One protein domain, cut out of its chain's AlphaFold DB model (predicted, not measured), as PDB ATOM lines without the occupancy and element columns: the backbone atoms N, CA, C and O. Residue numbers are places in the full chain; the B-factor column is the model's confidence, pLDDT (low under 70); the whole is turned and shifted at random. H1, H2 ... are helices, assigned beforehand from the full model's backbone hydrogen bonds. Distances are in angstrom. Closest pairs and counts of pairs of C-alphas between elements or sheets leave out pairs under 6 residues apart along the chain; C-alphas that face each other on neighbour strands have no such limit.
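AT A GLANCE: This is residues 12 to 154 of the 198 residues of the protein "DNA primase large subunit-like" of Diaphorina citri (UniProt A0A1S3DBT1). Two long helices, H5 and H6, make a narrow V, and a third long helix, H2, crosses one face of it like the bar of an A, while the short H4 spans the open end on that same face. H3 folds back from H2 to H4; the small H1 sits by the first end of H5 and the small H7 beyond the last end of H6, and the long link of residues 24 to 40 passes round H5 from the other face. The printed part has 143 residues with seven named helices, H1 to H7 in chain order, and no named strand: all helix, with mostly crossed packing. It is compact, with a radius of gyration of the C-alphas of 15.1 A and spans of 46 by 36 by 27 A.

IN THESE COORDINATES: H1 is residues 18 to 23, beginning at C-alpha 18 (111.357, 140.927, 117.478). H2, residues 41 to 63, is the longest helix at 33.0 A and begins at C-alpha 41 (114.014, 119.666, 133.477). H3 is residues 71 to 83, 18.1 A, and H4 residues 87 to 94, 10.2 A. H5, residues 102 to 122, measures 30.1 A, and H6, residues 126 to 146, 30.4 A. H7, residues 149 to 154, ends at C-alpha 154 (94.637, 139.424, 114.441).

HOW THE PARTS SIT: H1 touches no helix; it is close to H5 but not clearly touching, the closest C-alphas being those of Leu 21 and Tyr 105, 7.9 A apart. H2 touches H5 with residues 44 to 52 alone, about perpendicular at 80 degrees, closest at the C-alphas of Ala 48 and Thr 114, 5.1 A. H2 touches H6 with residues 55 to 59 alone, also at 80 degrees, closest at the C-alphas of Leu 55 and Gln 135, 5.5 A. H2 and H3 form a helical hairpin, opposite ways at 36 degrees, only just a steep tilt, with the C-alphas of Ile 58 and Ile 77 closest at 6.3 A. H3 and H4 form another, at a shallow tilt of 18 degrees, closest at the C-alphas of Ile 81 and His 90, 6.3 A. H4 touches H5, closest at the C-alphas of Ser 88 and Ala 107, 5.5 A, and H6, closest at those of Phe 93 and Arg 143, 6.1 A. H5 and H6 run opposite ways at a shallow tilt of 21 degrees and only just touch, only at the corner by their link, with 3 pairs of C-alphas within 8 A, the closest those of Tyr 122 and Leu 128, 5.1 A. H7 is close to H6 but not clearly touching, with the C-alphas of Trp 144 and Arg 152 closest at 7.3 A. Every O i to N i+4 pair is within hydrogen-bond range in H1, H2, H3, H4, H5 and H7, and 16 of 17 in H6.

THE WHOLE: The C-alphas farthest apart, of Gly 15 and Gly 65, are 46.7 A apart. The printed part has no cut, and its one long link joins H1 to H2. Mean pLDDT of the printed part is 86.3; residues 12 to 20 and residue 96 are under 70.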
ATOM      1  N   VAL A  12     107.805 146.007 125.766       59.62
ATOM      2  CA  VAL A  12     108.810 146.890 125.148       59.62
ATOM      3  C   VAL A  12     110.031 147.091 126.066       59.62
ATOM      4  O   VAL A  12     111.106 147.440 125.597       59.62
ATOM      5  N   ASP A  13     109.882 146.837 127.368       58.72
ATOM      6  CA  ASP A  13     110.894 147.080 128.405       58.72
ATOM      7  C   ASP A  13     111.685 145.808 128.786       58.72
ATOM      8  O   ASP A  13     112.490 145.828 129.716       58.72
ATOM      9  N   THR A  14     111.431 144.670 128.122       59.94
ATOM     10  CA  THR A  14     111.952 143.350 128.535       59.94
ATOM     11  C   THR A  14     112.989 142.729 127.605       59.94
ATOM     12  O   THR A  14     113.525 141.670 127.920       59.94
ATOM     13  N   GLY A  15     113.387 143.427 126.536       60.88
ATOM     14  CA  GLY A  15     114.552 143.052 125.726       60.88
ATOM     15  C   GLY A  15     114.384 141.768 124.906       60.88
ATOM     16  O   GLY A  15     115.386 141.186 124.492       60.88
ATOM     17  N   PHE A  16     113.148 141.319 124.672       67.06
ATOM     18  CA  PHE A  16     112.867 140.196 123.775       67.06
ATOM     19  C   PHE A  16     113.209 140.524 122.329       67.06
ATOM     20  O   PHE A  16     113.079 141.666 121.881       67.06
ATOM     21  N   SER A  17     113.599 139.492 121.581       68.19
ATOM     22  CA  SER A  17     113.803 139.641 120.145       68.19
ATOM     23  C   SER A  17     112.475 139.910 119.426       68.19
ATOM     24  O   SER A  17     111.415 139.418 119.818       68.19
ATOM     25  N   GLU A  18     112.528 140.661 118.326       67.75
ATOM     26  CA  GLU A  18     111.357 140.927 117.478       67.75
ATOM     27  C   GLU A  18     110.725 139.626 116.946       67.75
ATOM     28  O   GLU A  18     109.505 139.514 116.846       67.75
ATOM     29  N   TYR A  19     111.552 138.600 116.718       69.19
ATOM     30  CA  TYR A  19     111.118 137.252 116.347       69.19
ATOM     31  C   TYR A  19     110.239 136.596 117.424       69.19
ATOM     32  O   TYR A  19     109.167 136.070 117.128       69.19
ATOM     33  N   GLU A  20     110.667 136.644 118.685       68.62
ATOM     34  CA  GLU A  20     109.916 136.077 119.809       68.62
ATOM     35  C   GLU A  20     108.595 136.813 120.054       68.62
ATOM     36  O   GLU A  20     107.565 136.186 120.303       68.62
ATOM     37  N   LEU A  21     108.610 138.142 119.938       71.44
ATOM     38  CA  LEU A  21     107.408 138.966 120.062       71.44
ATOM     39  C   LEU A  21     106.416 138.708 118.920       71.44
ATOM     40  O   LEU A  21     105.206 138.707 119.151       71.44
ATOM     41  N   GLY A  22     106.916 138.449 117.709       72.44
ATOM     42  CA  GLY A  22     106.102 138.050 116.562       72.44
ATOM     43  C   GLY A  22     105.461 136.671 116.737       72.44
ATOM     44  O   GLY A  22     104.299 136.488 116.372       72.44
ATOM     45  N   LEU A  23     106.184 135.725 117.347       78.06
ATOM     46  CA  LEU A  23     105.708 134.358 117.572       78.06
ATOM     47  C   LEU A  23     104.562 134.288 118.595       78.06
ATOM     48  O   LEU A  23     103.655 133.474 118.445       78.06
ATOM     49  N   TYR A  24     104.585 135.151 119.615       82.81
ATOM     50  CA  TYR A  24     103.614 135.161 120.718       82.81
ATOM     51  C   TYR A  24     102.722 136.407 120.711       82.81
ATOM     52  O   TYR A  24     102.517 137.065 121.737       82.81
ATOM     53  N   ASN A  25     102.165 136.733 119.547       83.00
ATOM     54  CA  ASN A  25     101.312 137.905 119.358       83.00
ATOM     55  C   ASN A  25      99.862 137.722 119.860       83.00
ATOM     56  O   ASN A  25      99.172 138.717 120.089       83.00
ATOM     57  N   ASN A  26      99.413 136.476 120.046       85.81
ATOM     58  CA  ASN A  26      98.036 136.126 120.378       85.81
ATOM     59  C   ASN A  26      97.967 135.026 121.451       85.81
ATOM     60  O   ASN A  26      98.856 134.182 121.543       85.81
ATOM     61  N   ASP A  27      96.898 135.017 122.252       86.00
ATOM     62  CA  ASP A  27      96.638 133.966 123.256       86.00
ATOM     63  C   ASP A  27      96.278 132.602 122.617       86.00
ATOM     64  O   ASP A  27      96.238 131.570 123.299       86.00
ATOM     65  N   LEU A  28      96.026 132.588 121.303       88.62
ATOM     66  CA  LEU A  28      95.761 131.407 120.491       88.62
ATOM     67  C   LEU A  28      96.880 131.171 119.469       88.62
ATOM     68  O   LEU A  28      97.334 132.103 118.809       88.62
ATOM     69  N   GLN A  29      97.286 129.912 119.288       89.12
ATOM     70  CA  GLN A  29      98.362 129.520 118.374       89.12
ATOM     71  C   GLN A  29      98.007 128.220 117.634       89.12
ATOM     72  O   GLN A  29      97.320 127.363 118.183       89.12
ATOM     73  N   MET A  30      98.505 128.060 116.401       88.69
ATOM     74  CA  MET A  30      98.346 126.835 115.589       88.69
ATOM     75  C   MET A  30      99.454 125.792 115.819       88.69
ATOM     76  O   MET A  30      99.439 124.729 115.207       88.69
ATOM     77  N   TYR A  31     100.435 126.102 116.675       90.62
ATOM     78  CA  TYR A  31     101.568 125.227 117.010       90.62
ATOM     79  C   TYR A  31     102.330 124.665 115.787       90.62
ATOM     80  O   TYR A  31     102.756 123.510 115.785       90.62
ATOM     81  N   GLY A  32     102.505 125.485 114.740       86.69
ATOM     82  CA  GLY A  32     103.151 125.075 113.484       86.69
ATOM     83  C   GLY A  32     104.671 124.895 113.579       86.69
ATOM     84  O   GLY A  32     105.222 123.978 112.974       86.69
ATOM     85  N   THR A  33     105.344 125.718 114.385       87.38
ATOM     86  CA  THR A  33     106.810 125.726 114.513       87.38
ATOM     87  C   THR A  33     107.215 125.283 115.915       87.38
ATOM     88  O   THR A  33     106.666 125.824 116.867       87.38
ATOM     89  N   PRO A  34     108.165 124.345 116.089       87.94
ATOM     90  CA  PRO A  34     108.613 123.926 117.415       87.94
ATOM     91  C   PRO A  34     109.347 125.049 118.171       87.94
ATOM     92  O   PRO A  34     110.057 125.850 117.555       87.94
ATOM     93  N   PRO A  35     109.240 125.103 119.512       87.69
ATOM     94  CA  PRO A  35     109.945 126.088 120.319       87.69
ATOM     95  C   PRO A  35     111.452 125.791 120.358       87.69
ATOM     96  O   PRO A  35     111.871 124.672 120.635       87.69
ATOM     97  N   ASN A  36     112.279 126.818 120.159       82.94
ATOM     98  CA  ASN A  36     113.746 126.768 120.294       82.94
ATOM     99  C   ASN A  36     114.240 127.205 121.692       82.94
ATOM    100  O   ASN A  36     115.431 127.417 121.920       82.94
ATOM    101  N   SER A  37     113.309 127.370 122.628       79.31
ATOM    102  CA  SER A  37     113.560 127.837 123.987       79.31
ATOM    103  C   SER A  37     114.254 126.781 124.849       79.31
ATOM    104  O   SER A  37     113.849 125.622 124.875       79.31
ATOM    105  N   LYS A  38     115.244 127.205 125.643       86.12
ATOM    106  CA  LYS A  38     115.822 126.379 126.714       86.12
ATOM    107  C   LYS A  38     114.912 126.423 127.948       86.12
ATOM    108  O   LYS A  38     114.410 127.487 128.312       86.12
ATOM    109  N   ILE A  39     114.704 125.271 128.581       89.75
ATOM    110  CA  ILE A  39     113.892 125.098 129.793       89.75
ATOM    111  C   ILE A  39     114.604 124.124 130.737       89.75
ATOM    112  O   ILE A  39     115.320 123.233 130.279       89.75
ATOM    113  N   THR A  40     114.457 124.309 132.050       92.62
ATOM    114  CA  THR A  40     114.997 123.353 133.026       92.62
ATOM    115  C   THR A  40     114.169 122.067 133.019       92.62
ATOM    116  O   THR A  40     112.985 122.096 132.686       92.62
ATOM    117  N   LEU A  41     114.757 120.932 133.409       90.69
ATOM    118  CA  LEU A  41     114.014 119.666 133.477       90.69
ATOM    119  C   LEU A  41     112.826 119.746 134.450       90.69
ATOM    120  O   LEU A  41     111.749 119.238 134.163       90.69
ATOM    121  N   ARG A  42     113.004 120.450 135.571       91.94
ATOM    122  CA  ARG A  42     111.937 120.657 136.551       91.94
ATOM    123  C   ARG A  42     110.770 121.444 135.958       91.94
ATOM    124  O   ARG A  42     109.631 121.010 136.055       91.94
ATOM    125  N   ASP A  43     111.058 122.568 135.302       89.88
ATOM    126  CA  ASP A  43     110.015 123.369 134.657       89.88
ATOM    127  C   ASP A  43     109.344 122.594 133.518       89.88
ATOM    128  O   ASP A  43     108.141 122.717 133.311       89.88
ATOM    129  N   PHE A  44     110.104 121.780 132.783       90.62
ATOM    130  CA  PHE A  44     109.568 120.911 131.739       90.62
ATOM    131  C   PHE A  44     108.497 119.963 132.299       90.62
ATOM    132  O   PHE A  44     107.395 119.894 131.753       90.62
ATOM    133  N   GLU A  45     108.793 119.270 133.401       91.25
ATOM    134  CA  GLU A  45     107.865 118.339 134.052       91.25
ATOM    135  C   GLU A  45     106.658 119.063 134.661       91.25
ATOM    136  O   GLU A  45     105.511 118.699 134.379       91.25
ATOM    137  N   ASP A  46     106.905 120.125 135.434       91.25
ATOM    138  CA  ASP A  46     105.865 120.887 136.129       91.25
ATOM    139  C   ASP A  46     104.865 121.502 135.134       91.25
ATOM    140  O   ASP A  46     103.645 121.393 135.304       91.25
ATOM    141  N   GLN A  47     105.363 122.114 134.055       90.62
ATOM    142  CA  GLN A  47     104.509 122.757 133.057       90.62
ATOM    143  C   GLN A  47     103.729 121.733 132.219       90.62
ATOM    144  O   GLN A  47     102.555 121.960 131.908       90.62
ATOM    145  N   ALA A  48     104.340 120.597 131.865       91.25
ATOM    146  CA  ALA A  48     103.653 119.530 131.140       91.25
ATOM    147  C   ALA A  48     102.511 118.933 131.970       91.25
ATOM    148  O   ALA A  48     101.402 118.737 131.467       91.25
ATOM    149  N   LEU A  49     102.760 118.695 133.259       92.06
ATOM    150  CA  LEU A  49     101.766 118.172 134.186       92.06
ATOM    151  C   LEU A  49     100.601 119.152 134.378       92.06
ATOM    152  O   LEU A  49      99.445 118.730 134.427       92.06
ATOM    153  N   GLU A  50     100.876 120.456 134.425       92.19
ATOM    154  CA  GLU A  50      99.832 121.483 134.469       92.19
ATOM    155  C   GLU A  50      98.952 121.469 133.208       92.19
ATOM    156  O   GLU A  50      97.726 121.481 133.329       92.19
ATOM    157  N   ARG A  51      99.531 121.344 132.000       93.62
ATOM    158  CA  ARG A  51      98.734 121.221 130.764       93.62
ATOM    159  C   ARG A  51      97.848 119.979 130.790       93.62
ATOM    160  O   ARG A  51      96.661 120.065 130.492       93.62
ATOM    161  N   VAL A  52      98.398 118.828 131.177       93.69
ATOM    162  CA  VAL A  52      97.628 117.577 131.259       93.69
ATOM    163  C   VAL A  52      96.461 117.711 132.235       93.69
ATOM    164  O   VAL A  52      95.365 117.245 131.933       93.69
ATOM    165  N   LYS A  53      96.650 118.394 133.372       94.25
ATOM    166  CA  LYS A  53      95.557 118.697 134.307       94.25
ATOM    167  C   LYS A  53      94.455 119.527 133.650       94.25
ATOM    168  O   LYS A  53      93.288 119.181 133.799       94.25
ATOM    169  N   VAL A  54      94.806 120.565 132.889       93.69
ATOM    170  CA  VAL A  54      93.825 121.365 132.134       93.69
ATOM    171  C   VAL A  54      93.037 120.490 131.155       93.69
ATOM    172  O   VAL A  54      91.810 120.537 131.152       93.69
ATOM    173  N   LEU A  55      93.713 119.637 130.380       94.69
ATOM    174  CA  LEU A  55      93.050 118.726 129.438       94.69
ATOM    175  C   LEU A  55      92.113 117.734 130.150       94.69
ATOM    176  O   LEU A  55      91.012 117.466 129.676       94.69
ATOM    177  N   ARG A  56      92.505 117.236 131.328       95.06
ATOM    178  CA  ARG A  56      91.661 116.361 132.159       95.06
ATOM    179  C   ARG A  56      90.431 117.079 132.717       95.06
ATOM    180  O   ARG A  56      89.363 116.481 132.771       95.06
ATOM    181  N   ILE A  57      90.548 118.349 133.101       94.06
ATOM    182  CA  ILE A  57      89.402 119.153 133.561       94.06
ATOM    183  C   ILE A  57      88.377 119.322 132.435       94.06
ATOM    184  O   ILE A  57      87.175 119.181 132.671       94.06
ATOM    185  N   ILE A  58      88.843 119.582 131.212       93.31
ATOM    186  CA  ILE A  58      87.988 119.704 130.022       93.31
ATOM    187  C   ILE A  58      87.241 118.387 129.767       93.31
ATOM    188  O   ILE A  58      86.015 118.383 129.622       93.31
ATOM    189  N   GLU A  59      87.955 117.261 129.803       94.50
ATOM    190  CA  GLU A  59      87.384 115.919 129.639       94.50
ATOM    191  C   GLU A  59      86.310 115.617 130.695       94.50
ATOM    192  O   GLU A  59      85.192 115.200 130.373       94.50
ATOM    193  N   GLN A  60      86.634 115.851 131.967       93.81
ATOM    194  CA  GLN A  60      85.733 115.588 133.088       93.81
ATOM    195  C   GLN A  60      84.490 116.472 133.022       93.81
ATOM    196  O   GLN A  60      83.382 115.991 133.243       93.81
ATOM    197  N   THR A  61      84.647 117.752 132.679       92.38
ATOM    198  CA  THR A  61      83.513 118.680 132.553       92.38
ATOM    199  C   THR A  61      82.592 118.273 131.412       92.38
ATOM    200  O   THR A  61      81.372 118.305 131.549       92.38
ATOM    201  N   THR A  62      83.170 117.799 130.313       89.81
ATOM    202  CA  THR A  62      82.422 117.264 129.174       89.81
ATOM    203  C   THR A  62      81.667 115.982 129.532       89.81
ATOM    204  O   THR A  62      80.523 115.799 129.128       89.81
ATOM    205  N   THR A  63      82.272 115.114 130.345       90.25
ATOM    206  CA  THR A  63      81.650 113.857 130.799       90.25
ATOM    207  C   THR A  63      80.492 114.088 131.780       90.25
ATOM    208  O   THR A  63      79.593 113.257 131.867       90.25
ATOM    209  N   LYS A  64      80.443 115.240 132.468       89.81
ATOM    210  CA  LYS A  64      79.337 115.624 133.371       89.81
ATOM    211  C   LYS A  64      78.012 115.936 132.649       89.81
ATOM    212  O   LYS A  64      77.036 116.267 133.312       89.81
ATOM    213  N   GLY A  65      77.964 115.856 131.317       83.12
ATOM    214  CA  GLY A  65      76.738 116.064 130.537       83.12
ATOM    215  C   GLY A  65      76.357 117.532 130.329       83.12
ATOM    216  O   GLY A  65      75.251 117.811 129.873       83.12
ATOM    217  N   ILE A  66      77.256 118.473 130.635       87.75
ATOM    218  CA  ILE A  66      77.063 119.886 130.295       87.75
ATOM    219  C   ILE A  66      77.233 120.042 128.780       87.75
ATOM    220  O   ILE A  66      78.187 119.517 128.200       87.75
ATOM    221  N   THR A  67      76.319 120.770 128.138       87.31
ATOM    222  CA  THR A  67      76.366 121.044 126.698       87.31
ATOM    223  C   THR A  67      77.721 121.632 126.303       87.31
ATOM    224  O   THR A  67      78.112 122.695 126.783       87.31
ATOM    225  N   ARG A  68      78.451 120.947 125.410       85.88
ATOM    226  CA  ARG A  68      79.771 121.410 124.952       85.88
ATOM    227  C   ARG A  68      79.680 122.823 124.378       85.88
ATOM    228  O   ARG A  68      78.764 123.128 123.617       85.88
ATOM    229  N   TYR A  69      80.676 123.642 124.709       85.81
ATOM    230  CA  TYR A  69      80.811 125.031 124.253       85.81
ATOM    231  C   TYR A  69      79.711 125.986 124.733       85.81
ATOM    232  O   TYR A  69      79.664 127.125 124.270       85.81
ATOM    233  N   SER A  70      78.847 125.558 125.659       88.19
ATOM    234  CA  SER A  70      77.925 126.471 126.326       88.19
ATOM    235  C   SER A  70      78.670 127.386 127.303       88.19
ATOM    236  O   SER A  70      79.806 127.110 127.712       88.19
ATOM    237  N   GLU A  71      78.026 128.481 127.698       88.12
ATOM    238  CA  GLU A  71      78.602 129.413 128.670       88.12
ATOM    239  C   GLU A  71      78.786 128.742 130.041       88.12
ATOM    240  O   GLU A  71      79.778 128.979 130.730       88.12
ATOM    241  N   GLU A  72      77.889 127.824 130.406       90.25
ATOM    242  CA  GLU A  72      77.972 127.026 131.631       90.25
ATOM    243  C   GLU A  72      79.163 126.065 131.595       90.25
ATOM    244  O   GLU A  72      79.896 125.961 132.580       90.25
ATOM    245  N   TRP A  73      79.395 125.395 130.460       91.62
ATOM    246  CA  TRP A  73      80.547 124.506 130.269       91.62
ATOM    247  C   TRP A  73      81.862 125.275 130.395       91.62
ATOM    248  O   TRP A  73      82.769 124.861 131.120       91.62
ATOM    249  N   ARG A  74      81.936 126.444 129.751       89.19
ATOM    250  CA  ARG A  74      83.087 127.347 129.833       89.19
ATOM    251  C   ARG A  74      83.337 127.795 131.267       89.19
ATOM    252  O   ARG A  74      84.454 127.662 131.766       89.19
ATOM    253  N   LYS A  75      82.303 128.298 131.940       90.88
ATOM    254  CA  LYS A  75      82.398 128.769 133.322       90.88
ATOM    255  C   LYS A  75      82.864 127.660 134.266       90.88
ATOM    256  O   LYS A  75      83.779 127.893 135.049       90.88
ATOM    257  N   ALA A  76      82.316 126.451 134.137       92.44
ATOM    258  CA  ALA A  76      82.714 125.304 134.951       92.44
ATOM    259  C   ALA A  76      84.206 124.960 134.793       92.44
ATOM    260  O   ALA A  76      84.887 124.714 135.788       92.44
ATOM    261  N   ILE A  77      84.737 124.999 133.563       91.88
ATOM    262  CA  ILE A  77      86.170 124.779 133.311       91.88
ATOM    263  C   ILE A  77      87.013 125.884 133.955       91.88
ATOM    264  O   ILE A  77      88.008 125.589 134.618       91.88
ATOM    265  N   LEU A  78      86.633 127.153 133.782       89.88
ATOM    266  CA  LEU A  78      87.379 128.287 134.338       89.88
ATOM    267  C   LEU A  78      87.406 128.269 135.870       89.88
ATOM    268  O   LEU A  78      88.462 128.497 136.465       89.88
ATOM    269  N   ASP A  79      86.271 127.964 136.499       90.81
ATOM    270  CA  ASP A  79      86.142 127.873 137.952       90.81
ATOM    271  C   ASP A  79      86.997 126.725 138.517       90.81
ATOM    272  O   ASP A  79      87.688 126.904 139.527       90.81
ATOM    273  N   GLU A  80      87.048 125.576 137.838       91.38
ATOM    274  CA  GLU A  80      87.913 124.457 138.229       91.38
ATOM    275  C   GLU A  80      89.402 124.812 138.064       91.38
ATOM    276  O   GLU A  80      90.193 124.637 138.992       91.38
ATOM    277  N   ILE A  81      89.800 125.410 136.934       89.56
ATOM    278  CA  ILE A  81      91.189 125.852 136.701       89.56
ATOM    279  C   ILE A  81      91.635 126.856 137.774       89.56
ATOM    280  O   ILE A  81      92.769 126.793 138.264       89.56
ATOM    281  N   LYS A  82      90.743 127.775 138.158       88.50
ATOM    282  CA  LYS A  82      90.977 128.746 139.230       88.50
ATOM    283  C   LYS A  82      91.156 128.056 140.583       88.50
ATOM    284  O   LYS A  82      92.074 128.416 141.321       88.50
ATOM    285  N   THR A  83      90.318 127.067 140.885       90.19
ATOM    286  CA  THR A  83      90.355 126.291 142.136       90.19
ATOM    287  C   THR A  83      91.657 125.500 142.272       90.19
ATOM    288  O   THR A  83      92.268 125.488 143.336       90.19
ATOM    289  N   GLN A  84      92.150 124.936 141.168       86.94
ATOM    290  CA  GLN A  84      93.422 124.207 141.104       86.94
ATOM    291  C   GLN A  84      94.665 125.124 141.134       86.94
ATOM    292  O   GLN A  84      95.797 124.643 141.086       86.94
ATOM    293  N   GLY A  85      94.489 126.450 141.194       82.00
ATOM    294  CA  GLY A  85      95.585 127.412 141.338       82.00
ATOM    295  C   GLY A  85      96.437 127.628 140.081       82.00
ATOM    296  O   GLY A  85      97.516 128.219 140.172       82.00
ATOM    297  N   MET A  86      95.963 127.204 138.905       82.06
ATOM    298  CA  MET A  86      96.692 127.276 137.629       82.06
ATOM    299  C   MET A  86      96.620 128.681 137.014       82.06
ATOM    300  O   MET A  86      95.944 128.937 136.015       82.06
ATOM    301  N   LYS A  87      97.306 129.637 137.653       76.00
ATOM    302  CA  LYS A  87      97.223 131.076 137.337       76.00
ATOM    303  C   LYS A  87      97.655 131.414 135.910       76.00
ATOM    304  O   LYS A  87      97.051 132.297 135.307       76.00
ATOM    305  N   SER A  88      98.681 130.740 135.377       72.62
ATOM    306  CA  SER A  88      99.167 130.974 134.008       72.62
ATOM    307  C   SER A  88      98.079 130.655 132.990       72.62
ATOM    308  O   SER A  88      97.710 131.516 132.197       72.62
ATOM    309  N   PHE A  89      97.510 129.452 133.071       74.38
ATOM    310  CA  PHE A  89      96.443 129.016 132.179       74.38
ATOM    311  C   PHE A  89      95.177 129.845 132.371       74.38
ATOM    312  O   PHE A  89      94.658 130.368 131.391       74.38
ATOM    313  N   HIS A  90      94.732 130.069 133.613       78.69
ATOM    314  CA  HIS A  90      93.579 130.930 133.893       78.69
ATOM    315  C   HIS A  90      93.726 132.312 133.243       78.69
ATOM    316  O   HIS A  90      92.763 132.839 132.697       78.69
ATOM    317  N   LYS A  91      94.932 132.894 133.251       76.00
ATOM    318  CA  LYS A  91      95.179 134.190 132.618       76.00
ATOM    319  C   LYS A  91      95.020 134.139 131.098       76.00
ATOM    320  O   LYS A  91      94.309 134.990 130.578       76.00
ATOM    321  N   VAL A  92      95.612 133.144 130.429       72.81
ATOM    322  CA  VAL A  92      95.447 132.929 128.973       72.81
ATOM    323  C   VAL A  92      93.974 132.786 128.623       72.81
ATOM    324  O   VAL A  92      93.514 133.380 127.658       72.81
ATOM    325  N   PHE A  93      93.218 132.045 129.435       71.81
ATOM    326  CA  PHE A  93      91.792 131.892 129.196       71.81
ATOM    327  C   PHE A  93      91.038 133.193 129.414       71.81
ATOM    328  O   PHE A  93      90.284 133.583 128.548       71.81
ATOM    329  N   THR A  94      91.255 133.912 130.515       73.69
ATOM    330  CA  THR A  94      90.539 135.176 130.789       73.69
ATOM    331  C   THR A  94      90.995 136.379 129.957       73.69
ATOM    332  O   THR A  94      90.386 137.444 130.061       73.69
ATOM    333  N   GLY A  95      92.057 136.229 129.166       73.38
ATOM    334  CA  GLY A  95      92.621 137.275 128.321       73.38
ATOM    335  C   GLY A  95      91.713 137.664 127.155       73.38
ATOM    336  O   GLY A  95      90.786 136.950 126.783       73.38
ATOM    337  N   ASN A  96      91.989 138.828 126.567       69.94
ATOM    338  CA  ASN A  96      91.296 139.319 125.374       69.94
ATOM    339  C   ASN A  96      91.992 138.913 124.061       69.94
ATOM    340  O   ASN A  96      91.585 139.373 122.995       69.94
ATOM    341  N   GLY A  97      93.049 138.098 124.113       74.69
ATOM    342  CA  GLY A  97      93.831 137.694 122.947       74.69
ATOM    343  C   GLY A  97      95.036 138.575 122.649       74.69
ATOM    344  O   GLY A  97      95.957 138.110 121.993       74.69
ATOM    345  N   LEU A  98      95.053 139.830 123.111       78.81
ATOM    346  CA  LEU A  98      96.017 140.858 122.686       78.81
ATOM    347  C   LEU A  98      96.762 141.503 123.861       78.81
ATOM    348  O   LEU A  98      97.265 142.624 123.755       78.81
ATOM    349  N   GLY A  99      96.835 140.804 124.996       77.94
ATOM    350  CA  GLY A  99      97.604 141.245 126.158       77.94
ATOM    351  C   GLY A  99      99.051 141.595 125.785       77.94
ATOM    352  O   GLY A  99      99.701 140.846 125.053       77.94
ATOM    353  N   LYS A 100      99.527 142.758 126.252       78.44
ATOM    354  CA  LYS A 100     100.880 143.294 125.993       78.44
ATOM    355  C   LYS A 100     101.772 143.303 127.239       78.44
ATOM    356  O   LYS A 100     102.802 143.982 127.271       78.44
ATOM    357  N   LEU A 101     101.340 142.633 128.304       82.19
ATOM    358  CA  LEU A 101     102.120 142.537 129.530       82.19
ATOM    359  C   LEU A 101     103.099 141.375 129.424       82.19
ATOM    360  O   LEU A 101     102.815 140.357 128.802       82.19
ATOM    361  N   GLU A 102     104.202 141.493 130.153       80.75
ATOM    362  CA  GLU A 102     105.216 140.443 130.263       80.75
ATOM    363  C   GLU A 102     104.636 139.070 130.619       80.75
ATOM    364  O   GLU A 102     104.980 138.029 130.071       80.75
ATOM    365  N   GLN A 103     103.682 139.080 131.543       81.12
ATOM    366  CA  GLN A 103     103.014 137.873 132.006       81.12
ATOM    367  C   GLN A 103     102.148 137.212 130.927       81.12
ATOM    368  O   GLN A 103     101.878 136.022 131.045       81.12
ATOM    369  N   ASP A 104     101.658 137.972 129.945       83.12
ATOM    370  CA  ASP A 104     100.851 137.430 128.844       83.12
ATOM    371  C   ASP A 104     101.767 136.681 127.875       83.12
ATOM    372  O   ASP A 104     101.484 135.548 127.494       83.12
ATOM    373  N   TYR A 105     102.925 137.271 127.575       84.31
ATOM    374  CA  TYR A 105     103.973 136.636 126.784       84.31
ATOM    375  C   TYR A 105     104.488 135.349 127.432       84.31
ATOM    376  O   TYR A 105     104.485 134.303 126.790       84.31
ATOM    377  N   GLU A 106     104.856 135.381 128.715       84.69
ATOM    378  CA  GLU A 106     105.325 134.178 129.417       84.69
ATOM    379  C   GLU A 106     104.258 133.078 129.448       84.69
ATOM    380  O   GLU A 106     104.563 131.891 129.325       84.69
ATOM    381  N   ALA A 107     102.983 133.458 129.564       87.12
ATOM    382  CA  ALA A 107     101.883 132.509 129.524       87.12
ATOM    383  C   ALA A 107     101.713 131.865 128.132       87.12
ATOM    384  O   ALA A 107     101.540 130.648 128.055       87.12
ATOM    385  N   ARG A 108     101.843 132.641 127.044       87.94
ATOM    386  CA  ARG A 108     101.849 132.136 125.654       87.94
ATOM    387  C   ARG A 108     103.057 131.247 125.372       87.94
ATOM    388  O   ARG A 108     102.912 130.157 124.828       87.94
ATOM    389  N   ARG A 109     104.245 131.665 125.812       87.94
ATOM    390  CA  ARG A 109     105.483 130.890 125.685       87.94
ATOM    391  C   ARG A 109     105.375 129.545 126.400       87.94
ATOM    392  O   ARG A 109     105.705 128.509 125.822       87.94
ATOM    393  N   LYS A 110     104.872 129.543 127.635       89.69
ATOM    394  CA  LYS A 110     104.598 128.320 128.402       89.69
ATOM    395  C   LYS A 110     103.575 127.426 127.702       89.69
ATOM    396  O   LYS A 110     103.774 126.217 127.607       89.69
ATOM    397  N   ASP A 111     102.494 127.996 127.182       91.06
ATOM    398  CA  ASP A 111     101.496 127.241 126.427       91.06
ATOM    399  C   ASP A 111     102.100 126.549 125.194       91.06
ATOM    400  O   ASP A 111     101.898 125.352 124.990       91.06
ATOM    401  N   HIS A 112     102.913 127.277 124.432       91.50
ATOM    402  CA  HIS A 112     103.601 126.750 123.263       91.50
ATOM    403  C   HIS A 112     104.553 125.602 123.615       91.50
ATOM    404  O   HIS A 112     104.486 124.533 123.008       91.50
ATOM    405  N   ILE A 113     105.398 125.783 124.633       91.88
ATOM    406  CA  ILE A 113     106.331 124.743 125.081       91.88
ATOM    407  C   ILE A 113     105.565 123.496 125.532       91.88
ATOM    408  O   ILE A 113     105.829 122.396 125.049       91.88
ATOM    409  N   THR A 114     104.570 123.660 126.405       93.44
ATOM    410  CA  THR A 114     103.822 122.527 126.967       93.44
ATOM    411  C   THR A 114     103.057 121.725 125.925       93.44
ATOM    412  O   THR A 114     102.991 120.503 126.048       93.44
ATOM    413  N   HIS A 115     102.525 122.366 124.880       94.12
ATOM    414  CA  HIS A 115     101.895 121.658 123.767       94.12
ATOM    415  C   HIS A 115     102.866 120.660 123.113       94.12
ATOM    416  O   HIS A 115     102.546 119.479 122.955       94.12
ATOM    417  N   PHE A 116     104.084 121.106 122.786       94.38
ATOM    418  CA  PHE A 116     105.097 120.245 122.173       94.38
ATOM    419  C   PHE A 116     105.598 119.155 123.123       94.38
ATOM    420  O   PHE A 116     105.816 118.028 122.682       94.38
ATOM    421  N   ILE A 117     105.700 119.439 124.425       93.38
ATOM    422  CA  ILE A 117     106.030 118.412 125.421       93.38
ATOM    423  C   ILE A 117     104.955 117.318 125.445       93.38
ATOM    424  O   ILE A 117     105.269 116.131 125.362       93.38
ATOM    425  N   CYS A 118     103.676 117.696 125.492       93.50
ATOM    426  CA  CYS A 118     102.584 116.727 125.480       93.50
ATOM    427  C   CYS A 118     102.548 115.910 124.180       93.50
ATOM    428  O   CYS A 118     102.278 114.712 124.238       93.50
ATOM    429  N   ARG A 119     102.907 116.486 123.024       93.00
ATOM    430  CA  ARG A 119     103.047 115.713 121.775       93.00
ATOM    431  C   ARG A 119     104.072 114.582 121.893       93.00
ATOM    432  O   ARG A 119     103.829 113.495 121.368       93.00
ATOM    433  N   LEU A 120     105.185 114.790 122.599       91.44
ATOM    434  CA  LEU A 120     106.179 113.734 122.836       91.44
ATOM    435  C   LEU A 120     105.610 112.613 123.719       91.44
ATOM    436  O   LEU A 120     105.813 111.433 123.440       91.44
ATOM    437  N   THR A 121     104.853 112.968 124.756       90.31
ATOM    438  CA  THR A 121     104.301 111.995 125.710       90.31
ATOM    439  C   THR A 121     103.119 111.201 125.139       90.31
ATOM    440  O   THR A 121     103.049 109.985 125.323       90.31
ATOM    441  N   TYR A 122     102.207 111.859 124.418       93.19
ATOM    442  CA  TYR A 122     100.932 111.282 123.963       93.19
ATOM    443  C   TYR A 122     100.963 110.735 122.527       93.19
ATOM    444  O   TYR A 122      99.947 110.258 122.030       93.19
ATOM    445  N   SER A 123     102.119 110.741 121.858       90.31
ATOM    446  CA  SER A 123     102.284 110.170 120.510       90.31
ATOM    447  C   SER A 123     102.483 108.650 120.485       90.31
ATOM    448  O   SER A 123     102.435 108.053 119.410       90.31
ATOM    449  N   ARG A 124     102.669 108.011 121.650       91.50
ATOM    450  CA  ARG A 124     103.077 106.598 121.773       91.50
ATOM    451  C   ARG A 124     102.054 105.597 121.241       91.50
ATOM    452  O   ARG A 124     102.431 104.633 120.586       91.50
ATOM    453  N   THR A 125     100.772 105.800 121.533       95.44
ATOM    454  CA  THR A 125      99.687 104.905 121.102       95.44
ATOM    455  C   THR A 125      98.630 105.692 120.343       95.44
ATOM    456  O   THR A 125      98.560 106.917 120.423       95.44
ATOM    457  N   GLU A 126      97.814 105.009 119.545       95.38
ATOM    458  CA  GLU A 126      96.723 105.672 118.828       95.38
ATOM    459  C   GLU A 126      95.653 106.227 119.772       95.38
ATOM    460  O   GLU A 126      95.181 107.344 119.576       95.38
ATOM    461  N   GLU A 127      95.319 105.487 120.826       95.00
ATOM    462  CA  GLU A 127      94.361 105.920 121.841       95.00
ATOM    463  C   GLU A 127      94.802 107.224 122.520       95.00
ATOM    464  O   GLU A 127      94.028 108.178 122.580       95.00
ATOM    465  N   LEU A 128      96.072 107.312 122.937       95.06
ATOM    466  CA  LEU A 128      96.625 108.529 123.539       95.06
ATOM    467  C   LEU A 128      96.624 109.704 122.557       95.06
ATOM    468  O   LEU A 128      96.300 110.822 122.954       95.06
ATOM    469  N   ARG A 129      96.927 109.454 121.276       95.69
ATOM    470  CA  ARG A 129      96.875 110.480 120.224       95.69
ATOM    471  C   ARG A 129      95.460 111.005 120.022       95.69
ATOM    472  O   ARG A 129      95.266 112.216 120.009       95.69
ATOM    473  N   ARG A 130      94.474 110.111 119.894       95.88
ATOM    474  CA  ARG A 130      93.058 110.477 119.731       95.88
ATOM    475  C   ARG A 130      92.555 111.267 120.935       95.88
ATOM    476  O   ARG A 130      91.920 112.302 120.753       95.88
ATOM    477  N   TRP A 131      92.887 110.814 122.145       95.56
ATOM    478  CA  TRP A 131      92.540 111.510 123.379       95.56
ATOM    479  C   TRP A 131      93.145 112.916 123.423       95.56
ATOM    480  O   TRP A 131      92.420 113.888 123.618       95.56
ATOM    481  N   PHE A 132      94.453 113.032 123.173       95.94
ATOM    482  CA  PHE A 132      95.150 114.314 123.186       95.94
ATOM    483  C   PHE A 132      94.564 115.281 122.155       95.94
ATOM    484  O   PHE A 132      94.217 116.398 122.516       95.94
ATOM    485  N   ILE A 133      94.369 114.843 120.906       95.38
ATOM    486  CA  ILE A 133      93.780 115.675 119.847       95.38
ATOM    487  C   ILE A 133      92.374 116.146 120.236       95.38
ATOM    488  O   ILE A 133      92.064 117.319 120.060       95.38
ATOM    489  N   ALA A 134      91.529 115.269 120.787       94.75
ATOM    490  CA  ALA A 134      90.174 115.640 121.187       94.75
ATOM    491  C   ALA A 134      90.168 116.731 122.271       94.75
ATOM    492  O   ALA A 134      89.507 117.755 122.102       94.75
ATOM    493  N   GLN A 135      90.944 116.549 123.346       95.38
ATOM    494  CA  GLN A 135      91.002 117.537 124.430       95.38
ATOM    495  C   GLN A 135      91.668 118.843 123.987       95.38
ATOM    496  O   GLN A 135      91.250 119.926 124.389       95.38
ATOM    497  N   GLU A 136      92.686 118.759 123.133       94.88
ATOM    498  CA  GLU A 136      93.398 119.917 122.598       94.88
ATOM    499  C   GLU A 136      92.516 120.740 121.638       94.88
ATOM    500  O   GLU A 136      92.565 121.969 121.640       94.88
ATOM    501  N   LEU A 137      91.650 120.083 120.858       94.31
ATOM    502  CA  LEU A 137      90.646 120.755 120.030       94.31
ATOM    503  C   LEU A 137      89.589 121.463 120.880       94.31
ATOM    504  O   LEU A 137      89.216 122.596 120.571       94.31
ATOM    505  N   ASP A 138      89.117 120.826 121.950       93.62
ATOM    506  CA  ASP A 138      88.179 121.457 122.881       93.62
ATOM    507  C   ASP A 138      88.822 122.654 123.592       93.62
ATOM    508  O   ASP A 138      88.198 123.711 123.716       93.62
ATOM    509  N   LEU A 139      90.098 122.535 123.963       92.25
ATOM    510  CA  LEU A 139      90.906 123.626 124.497       92.25
ATOM    511  C   LEU A 139      91.031 124.793 123.503       92.25
ATOM    512  O   LEU A 139      90.850 125.954 123.880       92.25
ATOM    513  N   PHE A 140      91.312 124.501 122.233       92.38
ATOM    514  CA  PHE A 140      91.387 125.507 121.175       92.38
ATOM    515  C   PHE A 140      90.047 126.228 120.993       92.38
ATOM    516  O   PHE A 140      90.002 127.457 120.954       92.38
ATOM    517  N   ARG A 141      88.938 125.477 120.946       90.31
ATOM    518  CA  ARG A 141      87.579 126.034 120.823       90.31
ATOM    519  C   ARG A 141      87.229 126.929 122.006       90.31
ATOM    520  O   ARG A 141      86.727 128.028 121.791       90.31
ATOM    521  N   LEU A 142      87.539 126.490 123.225       89.12
ATOM    522  CA  LEU A 142      87.347 127.264 124.451       89.12
ATOM    523  C   LEU A 142      88.071 128.618 124.395       89.12
ATOM    524  O   LEU A 142      87.515 129.635 124.799       89.12
ATOM    525  N   ARG A 143      89.304 128.648 123.882       88.81
ATOM    526  CA  ARG A 143      90.051 129.903 123.716       88.81
ATOM    527  C   ARG A 143      89.478 130.761 122.599       88.81
ATOM    528  O   ARG A 143      89.305 131.958 122.786       88.81
ATOM    529  N   TRP A 144      89.142 130.154 121.463       88.00
ATOM    530  CA  TRP A 144      88.565 130.859 120.320       88.00
ATOM    531  C   TRP A 144      87.280 131.612 120.679       88.00
ATOM    532  O   TRP A 144      87.111 132.758 120.265       88.00
ATOM    533  N   THR A 145      86.387 130.995 121.460       85.62
ATOM    534  CA  THR A 145      85.132 131.635 121.887       85.62
ATOM    535  C   THR A 145      85.352 132.792 122.856       85.62
ATOM    536  O   THR A 145      84.502 133.676 122.943       85.62
ATOM    537  N   GLN A 146      86.486 132.820 123.558       83.62
ATOM    538  CA  GLN A 146      86.825 133.877 124.505       83.62
ATOM    539  C   GLN A 146      87.526 135.083 123.861       83.62
ATOM    540  O   GLN A 146      87.483 136.186 124.406       83.62
ATOM    541  N   LEU A 147      88.151 134.899 122.697       83.81
ATOM    542  CA  LEU A 147      88.831 135.978 121.988       83.81
ATOM    543  C   LEU A 147      87.866 137.102 121.577       83.81
ATOM    544  O   LEU A 147      86.765 136.866 121.066       83.81
ATOM    545  N   SER A 148      88.337 138.347 121.695       85.19
ATOM    546  CA  SER A 148      87.610 139.503 121.167       85.19
ATOM    547  C   SER A 148      87.513 139.450 119.633       85.19
ATOM    548  O   SER A 148      88.188 138.656 118.967       85.19
ATOM    549  N   SER A 149      86.653 140.280 119.036       82.62
ATOM    550  CA  SER A 149      86.531 140.357 117.568       82.62
ATOM    551  C   SER A 149      87.868 140.727 116.908       82.62
ATOM    552  O   SER A 149      88.252 140.141 115.888       82.62
ATOM    553  N   GLU A 150      88.599 141.643 117.544       83.69
ATOM    554  CA  GLU A 150      89.921 142.121 117.144       83.69
ATOM    555  C   GLU A 150      90.974 141.026 117.335       83.69
ATOM    556  O   GLU A 150      91.761 140.770 116.426       83.69
ATOM    557  N   GLY A 151      90.958 140.323 118.475       83.81
ATOM    558  CA  GLY A 151      91.864 139.204 118.749       83.81
ATOM    559  C   GLY A 151      91.704 138.062 117.741       83.81
ATOM    560  O   GLY A 151      92.701 137.530 117.253       83.81
ATOM    561  N   ARG A 152      90.463 137.738 117.353       85.88
ATOM    562  CA  ARG A 152      90.179 136.762 116.287       85.88
ATOM    563  C   ARG A 152      90.696 137.230 114.931       85.88
ATOM    564  O   ARG A 152      91.272 136.438 114.197       85.88
ATOM    565  N   GLN A 153      90.507 138.502 114.584       82.38
ATOM    566  CA  GLN A 153      90.995 139.042 113.311       82.38
ATOM    567  C   GLN A 153      92.526 139.058 113.245       82.38
ATOM    568  O   GLN A 153      93.094 138.672 112.227       82.38
ATOM    569  N   ALA A 154      93.185 139.453 114.335       84.62
ATOM    570  CA  ALA A 154      94.637 139.424 114.441       84.62
ATOM    571  C   ALA A 154      95.181 137.998 114.275       84.62
ATOM    572  O   ALA A 154      96.107 137.802 113.494       84.62
TER     573      ALA A 154